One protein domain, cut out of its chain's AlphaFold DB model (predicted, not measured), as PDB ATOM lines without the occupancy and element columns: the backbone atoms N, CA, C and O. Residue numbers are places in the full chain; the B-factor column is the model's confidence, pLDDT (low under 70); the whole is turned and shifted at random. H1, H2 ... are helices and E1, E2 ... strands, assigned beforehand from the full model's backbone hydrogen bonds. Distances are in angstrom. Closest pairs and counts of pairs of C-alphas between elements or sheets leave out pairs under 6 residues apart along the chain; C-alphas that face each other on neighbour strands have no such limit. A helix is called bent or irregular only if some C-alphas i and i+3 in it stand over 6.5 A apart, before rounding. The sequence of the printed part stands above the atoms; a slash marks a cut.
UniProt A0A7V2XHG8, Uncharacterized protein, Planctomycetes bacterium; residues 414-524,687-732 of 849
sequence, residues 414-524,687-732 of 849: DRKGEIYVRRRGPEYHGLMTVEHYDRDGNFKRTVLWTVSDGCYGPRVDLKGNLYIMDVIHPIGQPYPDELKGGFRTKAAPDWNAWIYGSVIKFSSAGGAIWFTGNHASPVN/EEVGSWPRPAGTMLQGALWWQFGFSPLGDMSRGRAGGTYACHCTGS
ATOM      1  N   ASP A 414     -20.828 -41.043 -36.868       90.62
ATOM      2  CA  ASP A 414     -21.524 -40.262 -35.859       90.62
ATOM      3  C   ASP A 414     -22.795 -40.980 -35.365       90.62
ATOM      4  O   ASP A 414     -23.152 -42.086 -35.785       90.62
ATOM      5  N   ARG A 415     -23.525 -40.334 -34.458       87.00
ATOM      6  CA  ARG A 415     -24.751 -40.894 -33.867       87.00
ATOM      7  C   ARG A 415     -25.934 -40.961 -34.834       87.00
ATOM      8  O   ARG A 415     -26.921 -41.619 -34.517       87.00
ATOM      9  N   LYS A 416     -25.854 -40.304 -35.992       88.94
ATOM     10  CA  LYS A 416     -26.829 -40.404 -37.088       88.94
ATOM     11  C   LYS A 416     -26.438 -41.487 -38.100       88.94
ATOM     12  O   LYS A 416     -27.236 -41.814 -38.977       88.94
ATOM     13  N   GLY A 417     -25.253 -42.078 -37.958       89.81
ATOM     14  CA  GLY A 417     -24.689 -43.014 -38.925       89.81
ATOM     15  C   GLY A 417     -24.019 -42.319 -40.111       89.81
ATOM     16  O   GLY A 417     -23.750 -42.986 -41.108       89.81
ATOM     17  N   GLU A 418     -23.773 -41.008 -40.022       93.75
ATOM     18  CA  GLU A 418     -23.011 -40.254 -41.016       93.75
ATOM     19  C   GLU A 418     -21.512 -40.527 -40.843       93.75
ATOM     20  O   GLU A 418     -21.014 -40.733 -39.731       93.75
ATOM     21  N   ILE A 419     -20.790 -40.571 -41.960       94.94
ATOM     22  CA  ILE A 419     -19.420 -41.074 -42.022       94.94
ATOM     23  C   ILE A 419     -18.476 -39.906 -42.283       94.94
ATOM     24  O   ILE A 419     -18.606 -39.185 -43.271       94.94
ATOM     25  N   TYR A 420     -17.491 -39.746 -41.408       94.88
ATOM     26  CA  TYR A 420     -16.456 -38.730 -41.515       94.88
ATOM     27  C   TYR A 420     -15.116 -39.410 -41.706       94.88
ATOM     28  O   TYR A 420     -14.702 -40.235 -40.888       94.88
ATOM     29  N   VAL A 421     -14.432 -39.080 -42.790       93.00
ATOM     30  CA  VAL A 421     -13.299 -39.877 -43.241       93.00
ATOM     31  C   VAL A 421     -12.245 -39.001 -43.892       93.00
ATOM     32  O   VAL A 421     -12.557 -38.051 -44.606       93.00
ATOM     33  N   ARG A 422     -10.975 -39.323 -43.654       90.88
ATOM     34  CA  ARG A 422      -9.879 -38.690 -44.384       90.88
ATOM     35  C   ARG A 422      -9.878 -39.174 -45.833       90.88
ATOM     36  O   ARG A 422      -9.999 -40.374 -46.085       90.88
ATOM     37  N   ARG A 423      -9.728 -38.251 -46.783       87.38
ATOM     38  CA  ARG A 423      -9.512 -38.581 -48.192       87.38
ATOM     39  C   ARG A 423      -8.082 -38.287 -48.591       87.38
ATOM     40  O   ARG A 423      -7.570 -37.182 -48.403       87.38
ATOM     41  N   ARG A 424      -7.455 -39.290 -49.199       81.56
ATOM     42  CA  ARG A 424      -6.092 -39.188 -49.712       81.56
ATOM     43  C   ARG A 424      -5.982 -38.078 -50.768       81.56
ATOM     44  O   ARG A 424      -6.760 -38.031 -51.732       81.56
ATOM     45  N   GLY A 425      -4.975 -37.221 -50.601       81.25
ATOM     46  CA  GLY A 425      -4.566 -36.233 -51.594       81.25
ATOM     47  C   GLY A 425      -3.875 -36.849 -52.824       81.25
ATOM     48  O   GLY A 425      -3.818 -38.071 -52.980       81.25
ATOM     49  N   PRO A 426      -3.348 -36.013 -53.730       76.44
ATOM     50  CA  PRO A 426      -2.710 -36.472 -54.970       76.44
ATOM     51  C   PRO A 426      -1.303 -37.068 -54.764       76.44
ATOM     52  O   PRO A 426      -0.793 -37.766 -55.639       76.44
ATOM     53  N   GLU A 427      -0.673 -36.824 -53.614       76.38
ATOM     54  CA  GLU A 427       0.661 -37.324 -53.272       76.38
ATOM     55  C   GLU A 427       0.576 -38.505 -52.286       76.38
ATOM     56  O   GLU A 427      -0.221 -38.512 -51.348       76.38
ATOM     57  N   TYR A 428       1.392 -39.542 -52.504       75.38
ATOM     58  CA  TYR A 428       1.569 -40.633 -51.539       75.38
ATOM     59  C   TYR A 428       2.348 -40.119 -50.320       75.38
ATOM     60  O   TYR A 428       3.400 -39.517 -50.502       75.38
ATOM     61  N   HIS A 429       1.848 -40.348 -49.101       78.75
ATOM     62  CA  HIS A 429       2.337 -39.682 -47.879       78.75
ATOM     63  C   HIS A 429       2.279 -38.143 -47.922       78.75
ATOM     64  O   HIS A 429       3.130 -37.462 -47.351       78.75
ATOM     65  N   GLY A 430       1.295 -37.593 -48.638       80.88
ATOM     66  CA  GLY A 430       1.034 -36.158 -48.685       80.88
ATOM     67  C   GLY A 430      -0.159 -35.734 -47.834       80.88
ATOM     68  O   GLY A 430      -0.783 -36.530 -47.134       80.88
ATOM     69  N   LEU A 431      -0.500 -34.455 -47.956       87.38
ATOM     70  CA  LEU A 431      -1.639 -33.848 -47.278       87.38
ATOM     71  C   LEU A 431      -2.969 -34.498 -47.696       87.38
ATOM     72  O   LEU A 431      -3.106 -35.057 -48.790       87.38
ATOM     73  N   MET A 432      -3.970 -34.394 -46.826       89.44
ATOM     74  CA  MET A 432      -5.292 -35.002 -47.001       89.44
ATOM     75  C   MET A 432      -6.412 -33.996 -46.739       89.44
ATOM     76  O   MET A 432      -6.185 -32.936 -46.158       89.44
ATOM     77  N   THR A 433      -7.633 -34.345 -47.137       93.12
ATOM     78  CA  THR A 433      -8.857 -33.666 -46.683       93.12
ATOM     79  C   THR A 433      -9.601 -34.544 -45.676       93.12
ATOM     80  O   THR A 433      -9.321 -35.737 -45.555       93.12
ATOM     81  N   VAL A 434     -10.572 -33.976 -44.961       94.81
ATOM     82  CA  VAL A 434     -11.605 -34.741 -44.250       94.81
ATOM     83  C   VAL A 434     -12.940 -34.471 -44.915       94.81
ATOM     84  O   VAL A 434     -13.364 -33.322 -45.040       94.81
ATOM     85  N   GLU A 435     -13.613 -35.538 -45.313       94.31
ATOM     86  CA  GLU A 435     -14.884 -35.514 -46.018       94.31
ATOM     87  C   GLU A 435     -15.996 -36.108 -45.161       94.31
ATOM     88  O   GLU A 435     -15.763 -36.949 -44.291       94.31
ATOM     89  N   HIS A 436     -17.213 -35.644 -45.421       95.75
ATOM     90  CA  HIS A 436     -18.427 -36.057 -44.743       95.75
ATOM     91  C   HIS A 436     -19.389 -36.688 -45.751       95.75
ATOM     92  O   HIS A 436     -19.724 -36.070 -46.765       95.75
ATOM     93  N   TYR A 437     -19.838 -37.898 -45.439       95.88
ATOM     94  CA  TYR A 437     -20.770 -38.702 -46.214       95.88
ATOM     95  C   TYR A 437     -22.010 -39.025 -45.384       95.88
ATOM     96  O   TYR A 437     -21.922 -39.182 -44.165       95.88
ATOM     97  N   ASP A 438     -23.161 -39.156 -46.034       94.62
ATOM     98  CA  ASP A 438     -24.343 -39.704 -45.370       94.62
ATOM     99  C   ASP A 438     -24.217 -41.226 -45.138       94.62
ATOM    100  O   ASP A 438     -23.238 -41.874 -45.519       94.62
ATOM    101  N   ARG A 439     -25.237 -41.812 -44.503       89.94
ATOM    102  CA  ARG A 439     -25.298 -43.252 -44.207       89.94
ATOM    103  C   ARG A 439     -25.383 -44.132 -45.459       89.94
ATOM    104  O   ARG A 439     -25.105 -45.333 -45.390       89.94
ATOM    105  N   ASP A 440     -25.784 -43.560 -46.588       88.56
ATOM    106  CA  ASP A 440     -25.867 -44.260 -47.862       88.56
ATOM    107  C   ASP A 440     -24.552 -44.228 -48.641       88.56
ATOM    108  O   ASP A 440     -24.390 -45.032 -49.561       88.56
ATOM    109  N   GLY A 441     -23.591 -43.415 -48.199       90.06
ATOM    110  CA  GLY A 441     -22.287 -43.246 -48.824       90.06
ATOM    111  C   GLY A 441     -22.246 -42.102 -49.832       90.06
ATOM    112  O   GLY A 441     -21.284 -42.015 -50.596       90.06
ATOM    113  N   ASN A 442     -23.246 -41.215 -49.843       92.25
ATOM    114  CA  ASN A 442     -23.248 -40.045 -50.714       92.25
ATOM    115  C   ASN A 442     -22.399 -38.932 -50.101       92.25
ATOM    116  O   ASN A 442     -22.500 -38.632 -48.908       92.25
ATOM    117  N   PHE A 443     -21.562 -38.305 -50.927       92.31
ATOM    118  CA  PHE A 443     -20.739 -37.173 -50.513       92.31
ATOM    119  C   PHE A 443     -21.621 -35.977 -50.141       92.31
ATOM    120  O   PHE A 443     -22.470 -35.560 -50.927       92.31
ATOM    121  N   LYS A 444     -21.396 -35.396 -48.957       94.50
ATOM    122  CA  LYS A 444     -22.084 -34.175 -48.515       94.50
ATOM    123  C   LYS A 444     -21.206 -32.947 -48.694       94.50
ATOM    124  O   LYS A 444     -21.675 -31.943 -49.220       94.50
ATOM    125  N   ARG A 445     -19.964 -32.998 -48.198       93.31
ATOM    126  CA  ARG A 445     -18.966 -31.916 -48.319       93.31
ATOM    127  C   ARG A 445     -17.598 -32.309 -47.764       93.31
ATOM    128  O   ARG A 445     -17.485 -33.208 -46.931       93.31
ATOM    129  N   THR A 446     -16.590 -31.519 -48.114       94.38
ATOM    130  CA  THR A 446     -15.323 -31.434 -47.377       94.38
ATOM    131  C   THR A 446     -15.536 -30.628 -46.094       94.38
ATOM    132  O   THR A 446     -16.052 -29.512 -46.142       94.38
ATOM    133  N   VAL A 447     -15.171 -31.191 -44.940       96.31
ATOM    134  CA  VAL A 447     -15.266 -30.517 -43.632       96.31
ATOM    135  C   VAL A 447     -13.930 -29.965 -43.155       96.31
ATOM    136  O   VAL A 447     -13.921 -28.913 -42.526       96.31
ATOM    137  N   LEU A 448     -12.812 -30.628 -43.475       96.94
ATOM    138  CA  LEU A 448     -11.472 -30.070 -43.287       96.94
ATOM    139  C   LEU A 448     -10.730 -30.085 -44.619       96.94
ATOM    140  O   LEU A 448     -10.551 -31.147 -45.216       96.94
ATOM    141  N   TRP A 449     -10.318 -28.912 -45.096       95.56
ATOM    142  CA  TRP A 449      -9.725 -28.774 -46.432       95.56
ATOM    143  C   TRP A 449      -8.283 -29.259 -46.516       95.56
ATOM    144  O   TRP A 449      -7.834 -29.623 -47.598       95.56
ATOM    145  N   THR A 450      -7.577 -29.285 -45.391       93.94
ATOM    146  CA  THR A 450      -6.196 -29.757 -45.301       93.94
ATOM    147  C   THR A 450      -5.908 -30.288 -43.897       93.94
ATOM    148  O   THR A 450      -6.186 -29.621 -42.899       93.94
ATOM    149  N   VAL A 451      -5.338 -31.489 -43.833       93.88
ATOM    150  CA  VAL A 451      -4.735 -32.121 -42.649       93.88
ATOM    151  C   VAL A 451      -3.459 -32.853 -43.077       93.88
ATOM    152  O   VAL A 451      -3.262 -33.102 -44.274       93.88
ATOM    153  N   SER A 452      -2.578 -33.176 -42.131       89.94
ATOM    154  CA  SER A 452      -1.348 -33.920 -42.439       89.94
ATOM    155  C   SER A 452      -1.639 -35.380 -42.824       89.94
ATOM    156  O   SER A 452      -2.722 -35.904 -42.537       89.94
ATOM    157  N   ASP A 453      -0.657 -36.076 -43.411       84.31
ATOM    158  CA  ASP A 453      -0.733 -37.542 -43.615       84.31
ATOM    159  C   ASP A 453      -0.891 -38.265 -42.265       84.31
ATOM    160  O   ASP A 453      -1.518 -39.320 -42.133       84.31
ATOM    161  N   GLY A 454      -0.311 -37.666 -41.227       83.81
ATOM    162  CA  GLY A 454      -0.238 -38.220 -39.895       83.81
ATOM    163  C   GLY A 454      -1.478 -38.017 -39.015       83.81
ATOM    164  O   GLY A 454      -1.572 -38.675 -37.972       83.81
ATOM    165  N   CYS A 455      -2.449 -37.214 -39.458       89.62
ATOM    166  CA  CYS A 455      -3.675 -36.872 -38.732       89.62
ATOM    167  C   CYS A 455      -4.471 -38.105 -38.248       89.62
ATOM    168  O   CYS A 455      -4.641 -39.087 -38.983       89.62
ATOM    169  N   TYR A 456      -4.975 -38.036 -37.014       88.81
ATOM    170  CA  TYR A 456      -5.902 -38.985 -36.390       88.81
ATOM    171  C   TYR A 456      -7.277 -38.349 -36.174       88.81
ATOM    172  O   TYR A 456      -7.397 -37.139 -35.965       88.81
ATOM    173  N   GLY A 457      -8.322 -39.177 -36.177       85.94
ATOM    174  CA  GLY A 457      -9.708 -38.727 -36.240       85.94
ATOM    175  C   GLY A 457     -10.228 -38.586 -37.683       85.94
ATOM    176  O   GLY A 457      -9.626 -39.114 -38.625       85.94
ATOM    177  N   PRO A 458     -11.359 -37.887 -37.878       91.50
ATOM    178  CA  PRO A 458     -12.050 -37.075 -36.876       91.50
ATOM    179  C   PRO A 458     -12.841 -37.890 -35.842       91.50
ATOM    180  O   PRO A 458     -13.117 -39.068 -36.039       91.50
ATOM    181  N   ARG A 459     -13.247 -37.238 -34.750       92.62
ATOM    182  CA  ARG A 459     -14.358 -37.630 -33.865       92.62
ATOM    183  C   ARG A 459     -15.414 -36.540 -33.874       92.62
ATOM    184  O   ARG A 459     -15.078 -35.371 -34.052       92.62
ATOM    185  N   VAL A 460     -16.671 -36.925 -33.674       92.69
ATOM    186  CA  VAL A 460     -17.813 -36.006 -33.756       92.69
ATOM    187  C   VAL A 460     -18.628 -36.049 -32.465       92.69
ATOM    188  O   VAL A 460     -19.107 -37.109 -32.046       92.69
ATOM    189  N   ASP A 461     -18.787 -34.896 -31.816       91.50
ATOM    190  CA  ASP A 461     -19.647 -34.782 -30.633       91.50
ATOM    191  C   ASP A 461     -21.138 -34.662 -31.005       91.50
ATOM    192  O   ASP A 461     -21.528 -34.638 -32.171       91.50
ATOM    193  N   LEU A 462     -22.009 -34.586 -29.993       87.56
ATOM    194  CA  LEU A 462     -23.458 -34.438 -30.184       87.56
ATOM    195  C   LEU A 462     -23.873 -33.140 -30.896       87.56
ATOM    196  O   LEU A 462     -24.976 -33.070 -31.433       87.56
ATOM    197  N   LYS A 463     -23.017 -32.115 -30.889       90.19
ATOM    198  CA  LYS A 463     -23.262 -30.823 -31.540       90.19
ATOM    199  C   LYS A 463     -22.739 -30.800 -32.980       90.19
ATOM    200  O   LYS A 463     -22.909 -29.795 -33.663       90.19
ATOM    201  N   GLY A 464     -22.112 -31.882 -33.447       90.88
ATOM    202  CA  GLY A 464     -21.469 -31.940 -34.756       90.88
ATOM    203  C   GLY A 464     -20.106 -31.247 -34.796       90.88
ATOM    204  O   GLY A 464     -19.597 -31.000 -35.889       90.88
ATOM    205  N   ASN A 465     -19.517 -30.912 -33.640       95.44
ATOM    206  CA  ASN A 465     -18.146 -30.410 -33.600       95.44
ATOM    207  C   ASN A 465     -17.179 -31.540 -33.928       95.44
ATOM    208  O   ASN A 465     -17.387 -32.691 -33.537       95.44
ATOM    209  N   LEU A 466     -16.101 -31.176 -34.610       96.00
ATOM    210  CA  LEU A 466     -15.079 -32.090 -35.090       96.00
ATOM    211  C   LEU A 466     -13.854 -31.992 -34.196       96.00
ATOM    212  O   LEU A 466     -13.392 -30.897 -33.886       96.00
ATOM    213  N   TYR A 467     -13.304 -33.140 -33.840       97.06
ATOM    214  CA  TYR A 467     -12.057 -33.250 -33.105       97.06
ATOM    215  C   TYR A 467     -11.077 -34.052 -33.944       97.06
ATOM    216  O   TYR A 467     -11.458 -35.085 -34.492       97.06
ATOM    217  N   ILE A 468      -9.832 -33.603 -34.033       96.44
ATOM    218  CA  ILE A 468      -8.725 -34.348 -34.644       96.44
ATOM    219  C   ILE A 468      -7.500 -34.275 -33.738       96.44
ATOM    220  O   ILE A 468      -7.406 -33.393 -32.883       96.44
ATOM    221  N   MET A 469      -6.546 -35.171 -33.961       95.25
ATOM    222  CA  MET A 469      -5.179 -34.999 -33.484       95.25
ATOM    223  C   MET A 469      -4.250 -34.853 -34.686       95.25
ATOM    224  O   MET A 469      -4.226 -35.724 -35.553       95.25
ATOM    225  N   ASP A 470      -3.484 -33.770 -34.736       94.19
ATOM    226  CA  ASP A 470      -2.548 -33.484 -35.829       94.19
ATOM    227  C   ASP A 470      -1.261 -32.845 -35.280       94.19
ATOM    228  O   ASP A 470      -1.239 -32.323 -34.162       94.19
ATOM    229  N   VAL A 471      -0.170 -32.895 -36.040       90.31
ATOM    230  CA  VAL A 471       1.170 -32.428 -35.641       90.31
ATOM    231  C   VAL A 471       1.327 -30.921 -35.698       90.31
ATOM    232  O   VAL A 471       2.314 -30.424 -36.228       90.31
ATOM    233  N   ILE A 472       0.368 -30.183 -35.152       94.56
ATOM    234  CA  ILE A 472       0.563 -28.764 -34.869       94.56
ATOM    235  C   ILE A 472       1.064 -28.586 -33.440       94.56
ATOM    236  O   ILE A 472       0.688 -29.338 -32.536       94.56
ATOM    237  N   HIS A 473       1.903 -27.586 -33.229       95.31
ATOM    238  CA  HIS A 473       2.514 -27.281 -31.942       95.31
ATOM    239  C   HIS A 473       2.849 -25.784 -31.851       95.31
ATOM    240  O   HIS A 473       2.895 -25.100 -32.880       95.31
ATOM    241  N   PRO A 474       3.122 -25.243 -30.648       96.00
ATOM    242  CA  PRO A 474       3.628 -23.883 -30.528       96.00
ATOM    243  C   PRO A 474       4.932 -23.725 -31.319       96.00
ATOM    244  O   PRO A 474       5.759 -24.644 -31.400       96.00
ATOM    245  N   ILE A 475       5.124 -22.558 -31.930       94.56
ATOM    246  CA  ILE A 475       6.355 -22.255 -32.667       94.56
ATOM    247  C   ILE A 475       7.537 -22.329 -31.687       94.56
ATOM    248  O   ILE A 475       7.513 -21.727 -30.618       94.56
ATOM    249  N   GLY A 476       8.567 -23.106 -32.037       92.69
ATOM    250  CA  GLY A 476       9.745 -23.324 -31.186       92.69
ATOM    251  C   GLY A 476       9.596 -24.396 -30.093       92.69
ATOM    252  O   GLY A 476      10.575 -24.682 -29.402       92.69
ATOM    253  N   GLN A 477       8.427 -25.037 -29.958       95.00
ATOM    254  CA  GLN A 477       8.175 -26.083 -28.956       95.00
ATOM    255  C   GLN A 477       7.496 -27.325 -29.579       95.00
ATOM    256  O   GLN A 477       6.301 -27.533 -29.397       95.00
ATOM    257  N   PRO A 478       8.234 -28.173 -30.321       93.19
ATOM    258  CA  PRO A 478       7.654 -29.317 -31.041       93.19
ATOM    259  C   PRO A 478       7.290 -30.526 -30.160       93.19
ATOM    260  O   PRO A 478       6.599 -31.433 -30.609       93.19
ATOM    261  N   TYR A 479       7.748 -30.561 -28.908       94.62
ATOM    262  CA  TYR A 479       7.427 -31.589 -27.908       94.62
ATOM    263  C   TYR A 479       7.484 -30.974 -26.492       94.62
ATOM    264  O   TYR A 479       8.079 -29.904 -26.328       94.62
ATOM    265  N   PRO A 480       6.902 -31.617 -25.458       95.19
ATOM    266  CA  PRO A 480       6.997 -31.149 -24.074       95.19
ATOM    267  C   PRO A 480       8.451 -30.975 -23.604       95.19
ATOM    268  O   PRO A 480       9.275 -31.881 -23.753       95.19
ATOM    269  N   ASP A 481       8.766 -29.826 -22.999       94.69
ATOM    270  CA  ASP A 481      10.148 -29.452 -22.655       94.69
ATOM    271  C   ASP A 481      10.832 -30.412 -21.677       94.69
ATOM    272  O   ASP A 481      12.048 -30.595 -21.746       94.69
ATOM    273  N   GLU A 482      10.064 -31.072 -20.808       93.62
ATOM    274  CA  GLU A 482      10.587 -32.033 -19.830       93.62
ATOM    275  C   GLU A 482      11.320 -33.224 -20.474       93.62
ATOM    276  O   GLU A 482      12.198 -33.818 -19.851       93.62
ATOM    277  N   LEU A 483      11.039 -33.532 -21.746       94.38
ATOM    278  CA  LEU A 483      11.691 -34.624 -22.475       94.38
ATOM    279  C   LEU A 483      13.114 -34.273 -22.939       94.38
ATOM    280  O   LEU A 483      13.925 -35.179 -23.147       94.38
ATOM    281  N   LYS A 484      13.443 -32.977 -23.078       93.69
ATOM    282  CA  LYS A 484      14.706 -32.485 -23.672       93.69
ATOM    283  C   LYS A 484      15.944 -33.081 -23.010       93.69
ATOM    284  O   LYS A 484      16.881 -33.487 -23.693       93.69
ATOM    285  N   GLY A 485      15.933 -33.170 -21.680       94.25
ATOM    286  CA  GLY A 485      17.062 -33.685 -20.899       94.25
ATOM    287  C   GLY A 485      17.310 -35.189 -21.065       94.25
ATOM    288  O   GLY A 485      18.393 -35.681 -20.732       94.25
ATOM    289  N   GLY A 486      16.334 -35.935 -21.587       94.25
ATOM    290  CA  GLY A 486      16.404 -37.387 -21.731       94.25
ATOM    291  C   GLY A 486      16.823 -37.881 -23.114       94.25
ATOM    292  O   GLY A 486      17.005 -39.083 -23.290       94.25
ATOM    293  N   PHE A 487      17.035 -37.019 -24.108       93.81
ATOM    294  CA  PHE A 487      17.507 -37.474 -25.421       93.81
ATOM    295  C   PHE A 487      18.936 -38.031 -25.340       93.81
ATOM    296  O   PHE A 487      19.814 -37.461 -24.687       93.81
ATOM    297  N   ARG A 488      19.164 -39.195 -25.960       91.25
ATOM    298  CA  ARG A 488      20.463 -39.898 -25.956       91.25
ATOM    299  C   ARG A 488      20.935 -40.306 -27.354       91.25
ATOM    300  O   ARG A 488      22.039 -40.826 -27.489       91.25
ATOM    301  N   THR A 489      20.130 -40.065 -28.385       83.88
ATOM    302  CA  THR A 489      20.491 -40.269 -29.795       83.88
ATOM    303  C   THR A 489      20.317 -38.961 -30.565       83.88
ATOM    304  O   THR A 489      19.522 -38.105 -30.174       83.88
ATOM    305  N   LYS A 490      21.046 -38.798 -31.678       82.38
ATOM    306  CA  LYS A 490      20.934 -37.602 -32.533       82.38
ATOM    307  C   LYS A 490      19.535 -37.447 -33.135       82.38
ATOM    308  O   LYS A 490      19.073 -36.326 -33.293       82.38
ATOM    309  N   ALA A 491      18.870 -38.562 -33.430       80.88
ATOM    310  CA  ALA A 491      17.538 -38.579 -34.023       80.88
ATOM    311  C   ALA A 491      16.400 -38.409 -32.997       80.88
ATOM    312  O   ALA A 491      15.270 -38.145 -33.394       80.88
ATOM    313  N   ALA A 492      16.652 -38.563 -31.688       85.69
ATOM    314  CA  ALA A 492      15.596 -38.511 -30.672       85.69
ATOM    315  C   ALA A 492      14.783 -37.197 -30.669       85.69
ATOM    316  O   ALA A 492      13.559 -37.298 -30.570       85.69
ATOM    317  N   PRO A 493      15.374 -35.991 -30.813       89.56
ATOM    318  CA  PRO A 493      14.598 -34.752 -30.904       89.56
ATOM    319  C   PRO A 493      13.617 -34.745 -32.085       89.56
ATOM    320  O   PRO A 493      12.437 -34.472 -31.886       89.56
ATOM    321  N   ASP A 494      14.080 -35.111 -33.281       86.62
ATOM    322  CA  ASP A 494      13.257 -35.176 -34.498       86.62
ATOM    323  C   ASP A 494      12.155 -36.228 -34.371       86.62
ATOM    324  O   ASP A 494      10.999 -35.997 -34.714       86.62
ATOM    325  N   TRP A 495      12.489 -37.380 -33.788       85.44
ATOM    326  CA  TRP A 495      11.523 -38.429 -33.508       85.44
ATOM    327  C   TRP A 495      10.436 -38.003 -32.533       85.44
ATOM    328  O   TRP A 495       9.275 -38.356 -32.723       85.44
ATOM    329  N   ASN A 496      10.803 -37.255 -31.494       89.56
ATOM    330  CA  ASN A 496       9.830 -36.738 -30.545       89.56
ATOM    331  C   ASN A 496       8.997 -35.620 -31.183       89.56
ATOM    332  O   ASN A 496       7.785 -35.612 -31.007       89.56
ATOM    333  N   ALA A 497       9.588 -34.757 -32.012       90.25
ATOM    334  CA  ALA A 497       8.847 -33.754 -32.780       90.25
ATOM    335  C   ALA A 497       7.840 -34.392 -33.751       90.25
ATOM    336  O   ALA A 497       6.766 -33.852 -33.985       90.25
ATOM    337  N   TRP A 498       8.166 -35.571 -34.284       88.44
ATOM    338  CA  TRP A 498       7.287 -36.324 -35.169       88.44
ATOM    339  C   TRP A 498       6.115 -37.018 -34.451       88.44
ATOM    340  O   TRP A 498       5.062 -37.176 -35.062       88.44
ATOM    341  N   ILE A 499       6.257 -37.442 -33.187       89.56
ATOM    342  CA  ILE A 499       5.173 -38.110 -32.428       89.56
ATOM    343  C   ILE A 499       4.364 -37.167 -31.530       89.56
ATOM    344  O   ILE A 499       3.519 -37.650 -30.779       89.56
ATOM    345  N   TYR A 500       4.648 -35.865 -31.528       93.62
ATOM    346  CA  TYR A 500       3.934 -34.884 -30.714       93.62
ATOM    347  C   TYR A 500       3.196 -33.865 -31.571       93.62
ATOM    348  O   TYR A 500       3.602 -33.498 -32.669       93.62
ATOM    349  N   GLY A 501       2.077 -33.407 -31.032       95.19
ATOM    350  CA  GLY A 501       1.220 -32.421 -31.653       95.19
ATOM    351  C   GLY A 501       0.080 -32.064 -30.722       95.19
ATOM    352  O   GLY A 501       0.250 -32.014 -29.496       95.19
ATOM    353  N   SER A 502      -1.089 -31.832 -31.306       97.00
ATOM    354  CA  SER A 502      -2.213 -31.246 -30.589       97.00
ATOM    355  C   SER A 502      -3.529 -31.940 -30.885       97.00
ATOM    356  O   SER A 502      -3.759 -32.427 -31.993       97.00
ATOM    357  N   VAL A 503      -4.421 -31.919 -29.896       98.12
ATOM    358  CA  VAL A 503      -5.860 -32.094 -30.118       98.12
ATOM    359  C   VAL A 503      -6.408 -30.773 -30.646       98.12
ATOM    360  O   VAL A 503      -6.084 -29.718 -30.106       98.12
ATOM    361  N   ILE A 504      -7.247 -30.812 -31.674       98.19
ATOM    362  CA  ILE A 504      -7.816 -29.623 -32.314       98.19
ATOM    363  C   ILE A 504      -9.324 -29.795 -32.406       98.19
ATOM    364  O   ILE A 504      -9.791 -30.839 -32.866       98.19
ATOM    365  N   LYS A 505     -10.081 -28.768 -32.010       98.12
ATOM    366  CA  LYS A 505     -11.539 -28.734 -32.154       98.12
ATOM    367  C   LYS A 505     -11.966 -27.717 -33.205       98.12
ATOM    368  O   LYS A 505     -11.617 -26.542 -33.122       98.12
ATOM    369  N   PHE A 506     -12.823 -28.148 -34.121       98.12
ATOM    370  CA  PHE A 506     -13.544 -27.301 -35.068       98.12
ATOM    371  C   PHE A 506     -15.042 -27.358 -34.778       98.12
ATOM    372  O   PHE A 506     -15.557 -28.354 -34.263       98.12
ATOM    373  N   SER A 507     -15.761 -26.296 -35.132       96.44
ATOM    374  CA  SER A 507     -17.223 -26.356 -35.144       96.44
ATOM    375  C   SER A 507     -17.715 -27.250 -36.286       96.44
ATOM    376  O   SER A 507     -16.946 -27.666 -37.157       96.44
ATOM    377  N   SER A 508     -19.025 -27.483 -36.344       93.75
ATOM    378  CA  SER A 508     -19.638 -28.116 -37.509       93.75
ATOM    379  C   SER A 508     -19.428 -27.319 -38.800       93.75
ATOM    380  O   SER A 508     -19.643 -27.878 -39.864       93.75
ATOM    381  N   ALA A 509     -19.000 -26.052 -38.776       94.88
ATOM    382  CA  ALA A 509     -18.677 -25.321 -40.003       94.88
ATOM    383  C   ALA A 509     -17.458 -25.918 -40.732       94.88
ATOM    384  O   ALA A 509     -17.431 -25.899 -41.962       94.88
ATOM    385  N   GLY A 510     -16.528 -26.543 -40.004       96.12
ATOM    386  CA  GLY A 510     -15.278 -27.066 -40.552       96.12
ATOM    387  C   GLY A 510     -14.103 -26.096 -40.395       96.12
ATOM    388  O   GLY A 510     -14.161 -25.164 -39.596       96.12
ATOM    389  N   GLY A 511     -13.025 -26.340 -41.139       97.44
ATOM    390  CA  GLY A 511     -11.784 -25.567 -41.051       97.44
ATOM    391  C   GLY A 511     -10.660 -26.119 -41.929       97.44
ATOM    392  O   GLY A 511     -10.902 -26.878 -42.869       97.44
ATOM    393  N   ALA A 512      -9.422 -25.713 -41.651       97.25
ATOM    394  CA  ALA A 512      -8.236 -26.166 -42.378       97.25
ATOM    395  C   ALA A 512      -6.950 -25.972 -41.565       97.25
ATOM    396  O   ALA A 512      -6.867 -25.083 -40.715       97.25
ATOM    397  N   ILE A 513      -5.933 -26.773 -41.882       96.12
ATOM    398  CA  ILE A 513      -4.546 -26.567 -41.454       96.12
ATOM    399  C   ILE A 513      -3.712 -26.309 -42.708       96.12
ATOM    400  O   ILE A 513      -3.336 -27.240 -43.421       96.12
ATOM    401  N   TRP A 514      -3.481 -25.050 -43.053       93.94
ATOM    402  CA  TRP A 514      -2.756 -24.693 -44.267       93.94
ATOM    403  C   TRP A 514      -1.258 -24.891 -44.049       93.94
ATOM    404  O   TRP A 514      -0.624 -24.136 -43.313       93.94
ATOM    405  N   PHE A 515      -0.694 -25.917 -44.680       89.88
ATOM    406  CA  PHE A 515       0.733 -26.217 -44.620       89.88
ATOM    407  C   PHE A 515       1.462 -25.555 -45.790       89.88
ATOM    408  O   PHE A 515       1.032 -25.665 -46.937       89.88
ATOM    409  N   THR A 516       2.598 -24.917 -45.514       83.56
ATOM    410  CA  THR A 516       3.548 -24.498 -46.559       83.56
ATOM    411  C   THR A 516       4.495 -25.642 -46.947       83.56
ATOM    412  O   THR A 516       4.554 -26.680 -46.286       83.56
ATOM    413  N   GLY A 517       5.266 -25.468 -48.023       78.25
ATOM    414  CA  GLY A 517       6.295 -26.416 -48.455       78.25
ATOM    415  C   GLY A 517       5.944 -27.169 -49.738       78.25
ATOM    416  O   GLY A 517       5.123 -26.726 -50.535       78.25
ATOM    417  N   ASN A 518       6.617 -28.299 -49.959       71.31
ATOM    418  CA  ASN A 518       6.617 -28.990 -51.255       71.31
ATOM    419  C   ASN A 518       5.502 -30.028 -51.425       71.31
ATOM    420  O   ASN A 518       5.384 -30.596 -52.514       71.31
ATOM    421  N   HIS A 519       4.710 -30.285 -50.380       78.25
ATOM    422  CA  HIS A 519       3.597 -31.211 -50.499       78.25
ATOM    423  C   HIS A 519       2.530 -30.675 -51.441       78.25
ATOM    424  O   HIS A 519       2.228 -29.482 -51.486       78.25
ATOM    425  N   ALA A 520       1.940 -31.591 -52.195       78.44
ATOM    426  CA  ALA A 520       0.813 -31.268 -53.040       78.44
ATOM    427  C   ALA A 520      -0.405 -30.840 -52.211       78.44
ATOM    428  O   ALA A 520      -0.751 -31.492 -51.225       78.44
ATOM    429  N   SER A 521      -1.101 -29.791 -52.657       84.25
ATOM    430  CA  SER A 521      -2.387 -29.430 -52.062       84.25
ATOM    431  C   SER A 521      -3.409 -30.556 -52.298       84.25
ATOM    432  O   SER A 521      -3.540 -31.023 -53.435       84.25
ATOM    433  N   PRO A 522      -4.141 -31.005 -51.262       86.94
ATOM    434  CA  PRO A 522      -5.211 -31.989 -51.400       86.94
ATOM    435  C   PRO A 522      -6.550 -31.344 -51.787       86.94
ATOM    436  O   PRO A 522      -7.519 -32.058 -52.051       86.94
ATOM    437  N   VAL A 523      -6.607 -30.009 -51.803       90.69
ATOM    438  CA  VAL A 523      -7.808 -29.225 -52.082       90.69
ATOM    439  C   VAL A 523      -8.269 -29.454 -53.519       90.69
ATOM    440  O   VAL A 523      -7.463 -29.507 -54.448       90.69
ATOM    441  N   ASN A 524      -9.583 -29.583 -53.683       89.94
ATOM    442  CA  ASN A 524     -10.243 -29.640 -54.981       89.94
ATOM    443  C   ASN A 524     -11.044 -28.358 -55.250       89.94
ATOM    444  O   ASN A 524     -11.421 -27.686 -54.296       89.94
ATOM    445  N   GLU A 687      -4.598 -18.590 -37.078       96.50
ATOM    446  CA  GLU A 687      -3.530 -18.642 -36.082       96.50
ATOM    447  C   GLU A 687      -2.289 -19.328 -36.664       96.50
ATOM    448  O   GLU A 687      -2.382 -20.428 -37.214       96.50
ATOM    449  N   GLU A 688      -1.130 -18.677 -36.558       96.50
ATOM    450  CA  GLU A 688       0.144 -19.269 -36.967       96.50
ATOM    451  C   GLU A 688       0.621 -20.287 -35.933       96.50
ATOM    452  O   GLU A 688       0.686 -20.006 -34.737       96.50
ATOM    453  N   VAL A 689       0.987 -21.472 -36.413       96.25
ATOM    454  CA  VAL A 689       1.463 -22.588 -35.593       96.25
ATOM    455  C   VAL A 689       2.687 -23.236 -36.242       96.25
ATOM    456  O   VAL A 689       2.935 -23.096 -37.444       96.25
ATOM    457  N   GLY A 690       3.476 -23.957 -35.449       94.19
ATOM    458  CA  GLY A 690       4.488 -24.868 -35.973       94.19
ATOM    459  C   GLY A 690       3.863 -26.217 -36.325       94.19
ATOM    460  O   GLY A 690       2.828 -26.587 -35.772       94.19
ATOM    461  N   SER A 691       4.484 -26.962 -37.236       91.56
ATOM    462  CA  SER A 691       4.174 -28.377 -37.435       91.56
ATOM    463  C   SER A 691       5.411 -29.206 -37.758       91.56
ATOM    464  O   SER A 691       6.454 -28.668 -38.119       91.56
ATOM    465  N   TRP A 692       5.326 -30.532 -37.686       87.31
ATOM    466  CA  TRP A 692       6.374 -31.385 -38.253       87.31
ATOM    467  C   TRP A 692       6.148 -31.605 -39.761       87.31
ATOM    468  O   TRP A 692       5.022 -31.933 -40.141       87.31
ATOM    469  N   PRO A 693       7.176 -31.501 -40.636       82.25
ATOM    470  CA  PRO A 693       8.546 -31.013 -40.415       82.25
ATOM    471  C   PRO A 693       8.698 -29.501 -40.712       82.25
ATOM    472  O   PRO A 693       9.756 -29.050 -41.147       82.25
ATOM    473  N   ARG A 694       7.626 -28.717 -40.558       87.50
ATOM    474  CA  ARG A 694       7.523 -27.282 -40.879       87.50
ATOM    475  C   ARG A 694       7.452 -26.441 -39.590       87.50
ATOM    476  O   ARG A 694       6.362 -26.024 -39.190       87.50
ATOM    477  N   PRO A 695       8.589 -26.170 -38.918       79.38
ATOM    478  CA  PRO A 695       8.596 -25.498 -37.615       79.38
ATOM    479  C   PRO A 695       7.991 -24.083 -37.645       79.38
ATOM    480  O   PRO A 695       7.561 -23.589 -36.606       79.38
ATOM    481  N   ALA A 696       7.938 -23.464 -38.828       79.00
ATOM    482  CA  ALA A 696       7.183 -22.255 -39.138       79.00
ATOM    483  C   ALA A 696       6.476 -22.425 -40.497       79.00
ATOM    484  O   ALA A 696       6.886 -23.256 -41.312       79.00
ATOM    485  N   GLY A 697       5.424 -21.640 -40.747       81.19
ATOM    486  CA  GLY A 697       4.676 -21.674 -42.011       81.19
ATOM    487  C   GLY A 697       3.510 -22.667 -42.025       81.19
ATOM    488  O   GLY A 697       3.230 -23.275 -43.058       81.19
ATOM    489  N   THR A 698       2.841 -22.870 -40.891       93.12
ATOM    490  CA  THR A 698       1.543 -23.560 -40.834       93.12
ATOM    491  C   THR A 698       0.493 -22.594 -40.289       93.12
ATOM    492  O   THR A 698       0.739 -21.922 -39.291       93.12
ATOM    493  N   MET A 699      -0.668 -22.504 -40.939       95.62
ATOM    494  CA  MET A 699      -1.761 -21.614 -40.536       95.62
ATOM    495  C   MET A 699      -3.015 -22.426 -40.215       95.62
ATOM    496  O   MET A 699      -3.594 -23.068 -41.092       95.62
ATOM    497  N   LEU A 700      -3.462 -22.373 -38.967       96.88
ATOM    498  CA  LEU A 700      -4.706 -22.988 -38.517       96.88
ATOM    499  C   LEU A 700      -5.872 -22.027 -38.771       96.88
ATOM    500  O   LEU A 700      -5.847 -20.905 -38.275       96.88
ATOM    501  N   GLN A 701      -6.900 -22.450 -39.512       97.56
ATOM    502  CA  GLN A 701      -8.092 -21.638 -39.793       97.56
ATOM    503  C   GLN A 701      -9.378 -22.335 -39.335       97.56
ATOM    504  O   GLN A 701      -9.644 -23.478 -39.707       97.56
ATOM    505  N   GLY A 702     -10.207 -21.625 -38.566       97.25
ATOM    506  CA  GLY A 702     -11.533 -22.087 -38.132       97.25
ATOM    507  C   GLY A 702     -11.545 -22.974 -36.882       97.25
ATOM    508  O   GLY A 702     -12.610 -23.439 -36.473       97.25
ATOM    509  N   ALA A 703     -10.391 -23.204 -36.248       98.00
ATOM    510  CA  ALA A 703     -10.338 -23.922 -34.978       98.00
ATOM    511  C   ALA A 703     -10.973 -23.095 -33.850       98.00
ATOM    512  O   ALA A 703     -10.686 -21.906 -33.694       98.00
ATOM    513  N   LEU A 704     -11.806 -23.746 -33.038       97.31
ATOM    514  CA  LEU A 704     -12.351 -23.171 -31.806       97.31
ATOM    515  C   LEU A 704     -11.269 -23.104 -30.724       97.31
ATOM    516  O   LEU A 704     -11.156 -22.106 -30.020       97.31
ATOM    517  N   TRP A 705     -10.470 -24.167 -30.625       97.81
ATOM    518  CA  TRP A 705      -9.289 -24.266 -29.774       97.81
ATOM    519  C   TRP A 705      -8.395 -25.414 -30.251       97.81
ATOM    520  O   TRP A 705      -8.827 -26.297 -31.002       97.81
ATOM    521  N   TRP A 706      -7.152 -25.414 -29.785       97.81
ATOM    522  CA  TRP A 706      -6.219 -26.524 -29.920       97.81
ATOM    523  C   TRP A 706      -5.395 -26.648 -28.634       97.81
ATOM    524  O   TRP A 706      -5.144 -25.646 -27.971       97.81
ATOM    525  N   GLN A 707      -5.016 -27.873 -28.268       97.94
ATOM    526  CA  GLN A 707      -4.280 -28.170 -27.041       97.94
ATOM    527  C   GLN A 707      -3.077 -29.060 -27.348       97.94
ATOM    528  O   GLN A 707      -3.233 -30.201 -27.792       97.94
ATOM    529  N   PHE A 708      -1.884 -28.525 -27.096       97.12
ATOM    530  CA  PHE A 708      -0.600 -29.185 -27.321       97.12
ATOM    531  C   PHE A 708      -0.247 -30.208 -26.230       97.12
ATOM    532  O   PHE A 708      -0.702 -30.108 -25.091       97.12
ATOM    533  N   GLY A 709       0.625 -31.163 -26.568       94.94
ATOM    534  CA  GLY A 709       1.217 -32.112 -25.618       94.94
ATOM    535  C   GLY A 709       0.641 -33.524 -25.700       94.94
ATOM    536  O   GLY A 709       0.792 -34.294 -24.752       94.94
ATOM    537  N   PHE A 710       0.003 -33.854 -26.823       95.94
ATOM    538  CA  PHE A 710      -0.560 -35.173 -27.120       95.94
ATOM    539  C   PHE A 710       0.163 -35.814 -28.299       95.94
ATOM    540  O   PHE A 710       0.958 -35.154 -28.969       95.94
ATOM    541  N   SER A 711      -0.102 -37.098 -28.547       92.19
ATOM    542  CA  SER A 711       0.684 -37.905 -29.484       92.19
ATOM    543  C   SER A 711      -0.054 -38.309 -30.770       92.19
ATOM    544  O   SER A 711      -0.430 -39.477 -30.914       92.19
ATOM    545  N   PRO A 712      -0.260 -37.382 -31.733       90.50
ATOM    546  CA  PRO A 712      -0.489 -37.746 -33.127       90.50
ATOM    547  C   PRO A 712       0.815 -38.278 -33.743       90.50
ATOM    548  O   PRO A 712       1.797 -38.540 -33.054       90.50
ATOM    549  N   LEU A 713       0.844 -38.434 -35.063       86.94
ATOM    550  CA  LEU A 713       2.091 -38.620 -35.801       86.94
ATOM    551  C   LEU A 713       2.192 -37.575 -36.897       86.94
ATOM    552  O   LEU A 713       1.164 -37.120 -37.387       86.94
ATOM    553  N   GLY A 714       3.408 -37.234 -37.306       85.00
ATOM    554  CA  GLY A 714       3.652 -36.310 -38.408       85.00
ATOM    555  C   GLY A 714       3.742 -37.007 -39.753       85.00
ATOM    556  O   GLY A 714       3.633 -38.234 -39.840       85.00
ATOM    557  N   ASP A 715       3.979 -36.230 -40.808       80.25
ATOM    558  CA  ASP A 715       4.143 -36.758 -42.165       80.25
ATOM    559  C   ASP A 715       5.238 -37.833 -42.237       80.25
ATOM    560  O   ASP A 715       6.284 -37.739 -41.585       80.25
ATOM    561  N   MET A 716       5.007 -38.864 -43.053       74.25
ATOM    562  CA  MET A 716       6.026 -39.867 -43.356       74.25
ATOM    563  C   MET A 716       7.030 -39.290 -44.358       74.25
ATOM    564  O   MET A 716       6.762 -39.220 -45.557       74.25
ATOM    565  N   SER A 717       8.232 -38.933 -43.913       57.78
ATOM    566  CA  SER A 717       9.290 -38.530 -44.836       57.78
ATOM    567  C   SER A 717      10.015 -39.761 -45.398       57.78
ATOM    568  O   SER A 717      10.965 -40.288 -44.823       57.78
ATOM    569  N   ARG A 718       9.636 -40.225 -46.598       49.47
ATOM    570  CA  ARG A 718      10.547 -41.074 -47.394       49.47
ATOM    571  C   ARG A 718      11.676 -40.200 -47.940       49.47
ATOM    572  O   ARG A 718      11.591 -39.688 -49.052       49.47
ATOM    573  N   GLY A 719      12.714 -39.978 -47.134       47.38
ATOM    574  CA  GLY A 719      13.971 -39.366 -47.577       47.38
ATOM    575  C   GLY A 719      13.889 -37.927 -48.106       47.38
ATOM    576  O   GLY A 719      14.803 -37.516 -48.813       47.38
ATOM    577  N   ARG A 720      12.833 -37.151 -47.806       43.97
ATOM    578  CA  ARG A 720      12.681 -35.767 -48.322       43.97
ATOM    579  C   ARG A 720      12.620 -34.644 -47.282       43.97
ATOM    580  O   ARG A 720      12.631 -33.484 -47.671       43.97
ATOM    581  N   ALA A 721      12.660 -34.959 -45.990       34.38
ATOM    582  CA  ALA A 721      12.966 -34.003 -44.923       34.38
ATOM    583  C   ALA A 721      13.358 -34.790 -43.660       34.38
ATOM    584  O   ALA A 721      12.561 -35.589 -43.172       34.38
ATOM    585  N   GLY A 722      14.594 -34.641 -43.176       40.69
ATOM    586  CA  GLY A 722      15.045 -35.202 -41.888       40.69
ATOM    587  C   GLY A 722      15.748 -36.570 -41.910       40.69
ATOM    588  O   GLY A 722      16.309 -36.967 -40.899       40.69
ATOM    589  N   GLY A 723      15.785 -37.295 -43.036       41.00
ATOM    590  CA  GLY A 723      16.579 -38.535 -43.160       41.00
ATOM    591  C   GLY A 723      16.111 -39.736 -42.315       41.00
ATOM    592  O   GLY A 723      16.776 -40.771 -42.313       41.00
ATOM    593  N   THR A 724      14.974 -39.637 -41.627       50.72
ATOM    594  CA  THR A 724      14.486 -40.619 -40.649       50.72
ATOM    595  C   THR A 724      13.354 -41.493 -41.214       50.72
ATOM    596  O   THR A 724      12.335 -40.996 -41.683       50.72
ATOM    597  N   TYR A 725      13.510 -42.825 -41.176       58.00
ATOM    598  CA  TYR A 725      12.495 -43.786 -41.646       58.00
ATOM    599  C   TYR A 725      11.303 -43.873 -40.681       58.00
ATOM    600  O   TYR A 725      11.338 -44.625 -39.708       58.00
ATOM    601  N   ALA A 726      10.258 -43.087 -40.915       65.56
ATOM    602  CA  ALA A 726       9.042 -43.106 -40.105       65.56
ATOM    603  C   ALA A 726       8.121 -44.293 -40.482       65.56
ATOM    604  O   ALA A 726       8.009 -44.627 -41.660       65.56
ATOM    605  N   CYS A 727       7.441 -44.917 -39.501       71.62
ATOM    606  CA  CYS A 727       6.263 -45.770 -39.736       71.62
ATOM    607  C   CYS A 727       5.106 -45.283 -38.885       71.62
ATOM    608  O   CYS A 727       5.146 -45.310 -37.662       71.62
ATOM    609  N   HIS A 728       3.998 -45.004 -39.546       77.81
ATOM    610  CA  HIS A 728       2.715 -44.691 -38.939       77.81
ATOM    611  C   HIS A 728       2.082 -45.787 -38.060       77.81
ATOM    612  O   HIS A 728       1.097 -45.518 -37.373       77.81
ATOM    613  N   CYS A 729       2.687 -46.975 -38.015       73.06
ATOM    614  CA  CYS A 729       2.352 -48.113 -37.162       73.06
ATOM    615  C   CYS A 729       2.281 -47.771 -35.657       73.06
ATOM    616  O   CYS A 729       1.621 -48.468 -34.892       73.06
ATOM    617  N   THR A 730       3.006 -46.737 -35.223       75.12
ATOM    618  CA  THR A 730       3.243 -46.405 -33.807       75.12
ATOM    619  C   THR A 730       2.247 -45.402 -33.226       75.12
ATOM    620  O   THR A 730       2.330 -45.084 -32.042       75.12
ATOM    621  N   GLY A 731       1.346 -44.861 -34.046       77.94
ATOM    622  CA  GLY A 731       0.505 -43.740 -33.640       77.94
ATOM    623  C   GLY A 731      -0.706 -44.168 -32.825       77.94
ATOM    624  O   GLY A 731      -1.117 -45.332 -32.849       77.94
ATOM    625  N   SER A 732      -1.273 -43.200 -32.114       82.88
ATOM    626  CA  SER A 732      -2.254 -43.438 -31.067       82.88
ATOM    627  C   SER A 732      -3.611 -42.859 -31.444       82.88
ATOM    628  O   SER A 732      -3.728 -41.674 -31.736       82.88
TER     629      SER A 732
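This is residues 414 to 524 and 687 to 732 of the 849 residues of an uncharacterized protein of Planctomycetes bacterium (UniProt A0A7V2XHG8). Two strongly twisted sheets, E1 E2 E3 and E4 E5 E6 E10, lie face to face as a sandwich, and a small third sheet, E7 E9 E8, lies along one side, with E7 beside E3 and E9 leading into E10. The helices H1 and H2 lie beyond one end of the strands. The printed part has 157 residues, with ten named strands and two named helices in the order E1 E2 E3 E4 E5 H1 H2 E6 E7 E8 E9 E10; the three sheets are antiparallel. The class is mostly strand, though under half of the residues are in named elements. The whole is compact, with a radius of gyration of the C-alphas of 15.6 A, and elongated, with spans of 51 by 30 by 27 A.

E1, residues 419 to 424, E2, 432 to 437, and E3, 443 to 451, form a meander, each strand the antiparallel neighbour of the one before. N 421 and O 435 are 2.9 A apart, and N 434 and O 448 2.8 A. E4, residues 456 to 460, and E5, 466 to 470, are a hairpin, with N 459 and O 467 at 2.8 A. E6, residues 501 to 506, is the neighbour of E5, with N 504 and O 468 at 2.9 A, and of E10, residues 703 to 710, with N 503 and O 707 at 3.0 A. The facing parts of the two sheets are 10.2 A centre to centre, their strands at 36 degrees. E7, residues 512 to 515, comes closest to E3 at the C-alphas of Ala 512 and Trp 449, 5.0 A. E9, residues 698 to 701, is the neighbour of E7, N 514 and O 699 at 2.8 A, and of E8, residues 687 to 691, N 689 and O 698 at 2.9 A. Residues 472 to 473 pair antiparallel with 690 to 691 of E8. H1, residues 481 to 486, and H2, 492 to 499, are close but not clearly touching: the C-alphas of Lys 484 and Pro 493 are 7.6 A apart. Every O i to N i+4 pair of H2 is within hydrogen-bond range; in H1 0 of 2 are, beside 2 of 3 O i to N i+3 pairs.

E1 begins at C-alpha 419 (-19.420, -41.074, -42.022). E3, 18.5 A long, bends by 54 degrees at residue 447. H1 is only just irregular, with C-alphas 482 and 485 6.8 A apart; H2 is 10.6 A long. E6 is 16.0 A long, and E10, 16.9 A long, ends at C-alpha 710 (-0.560, -35.173, -27.120).

The C-alphas of Asp 440 and Gly 485, the two farthest apart, are 51.8 A apart. Residues 525 to 686 are not printed, and C-alphas 524 and 687 are 22.9 A apart across the cut. Of the links printed whole, none is long. Residues 711 to 732 hold no named element, and residues 717 to 726 have pLDDT under 70.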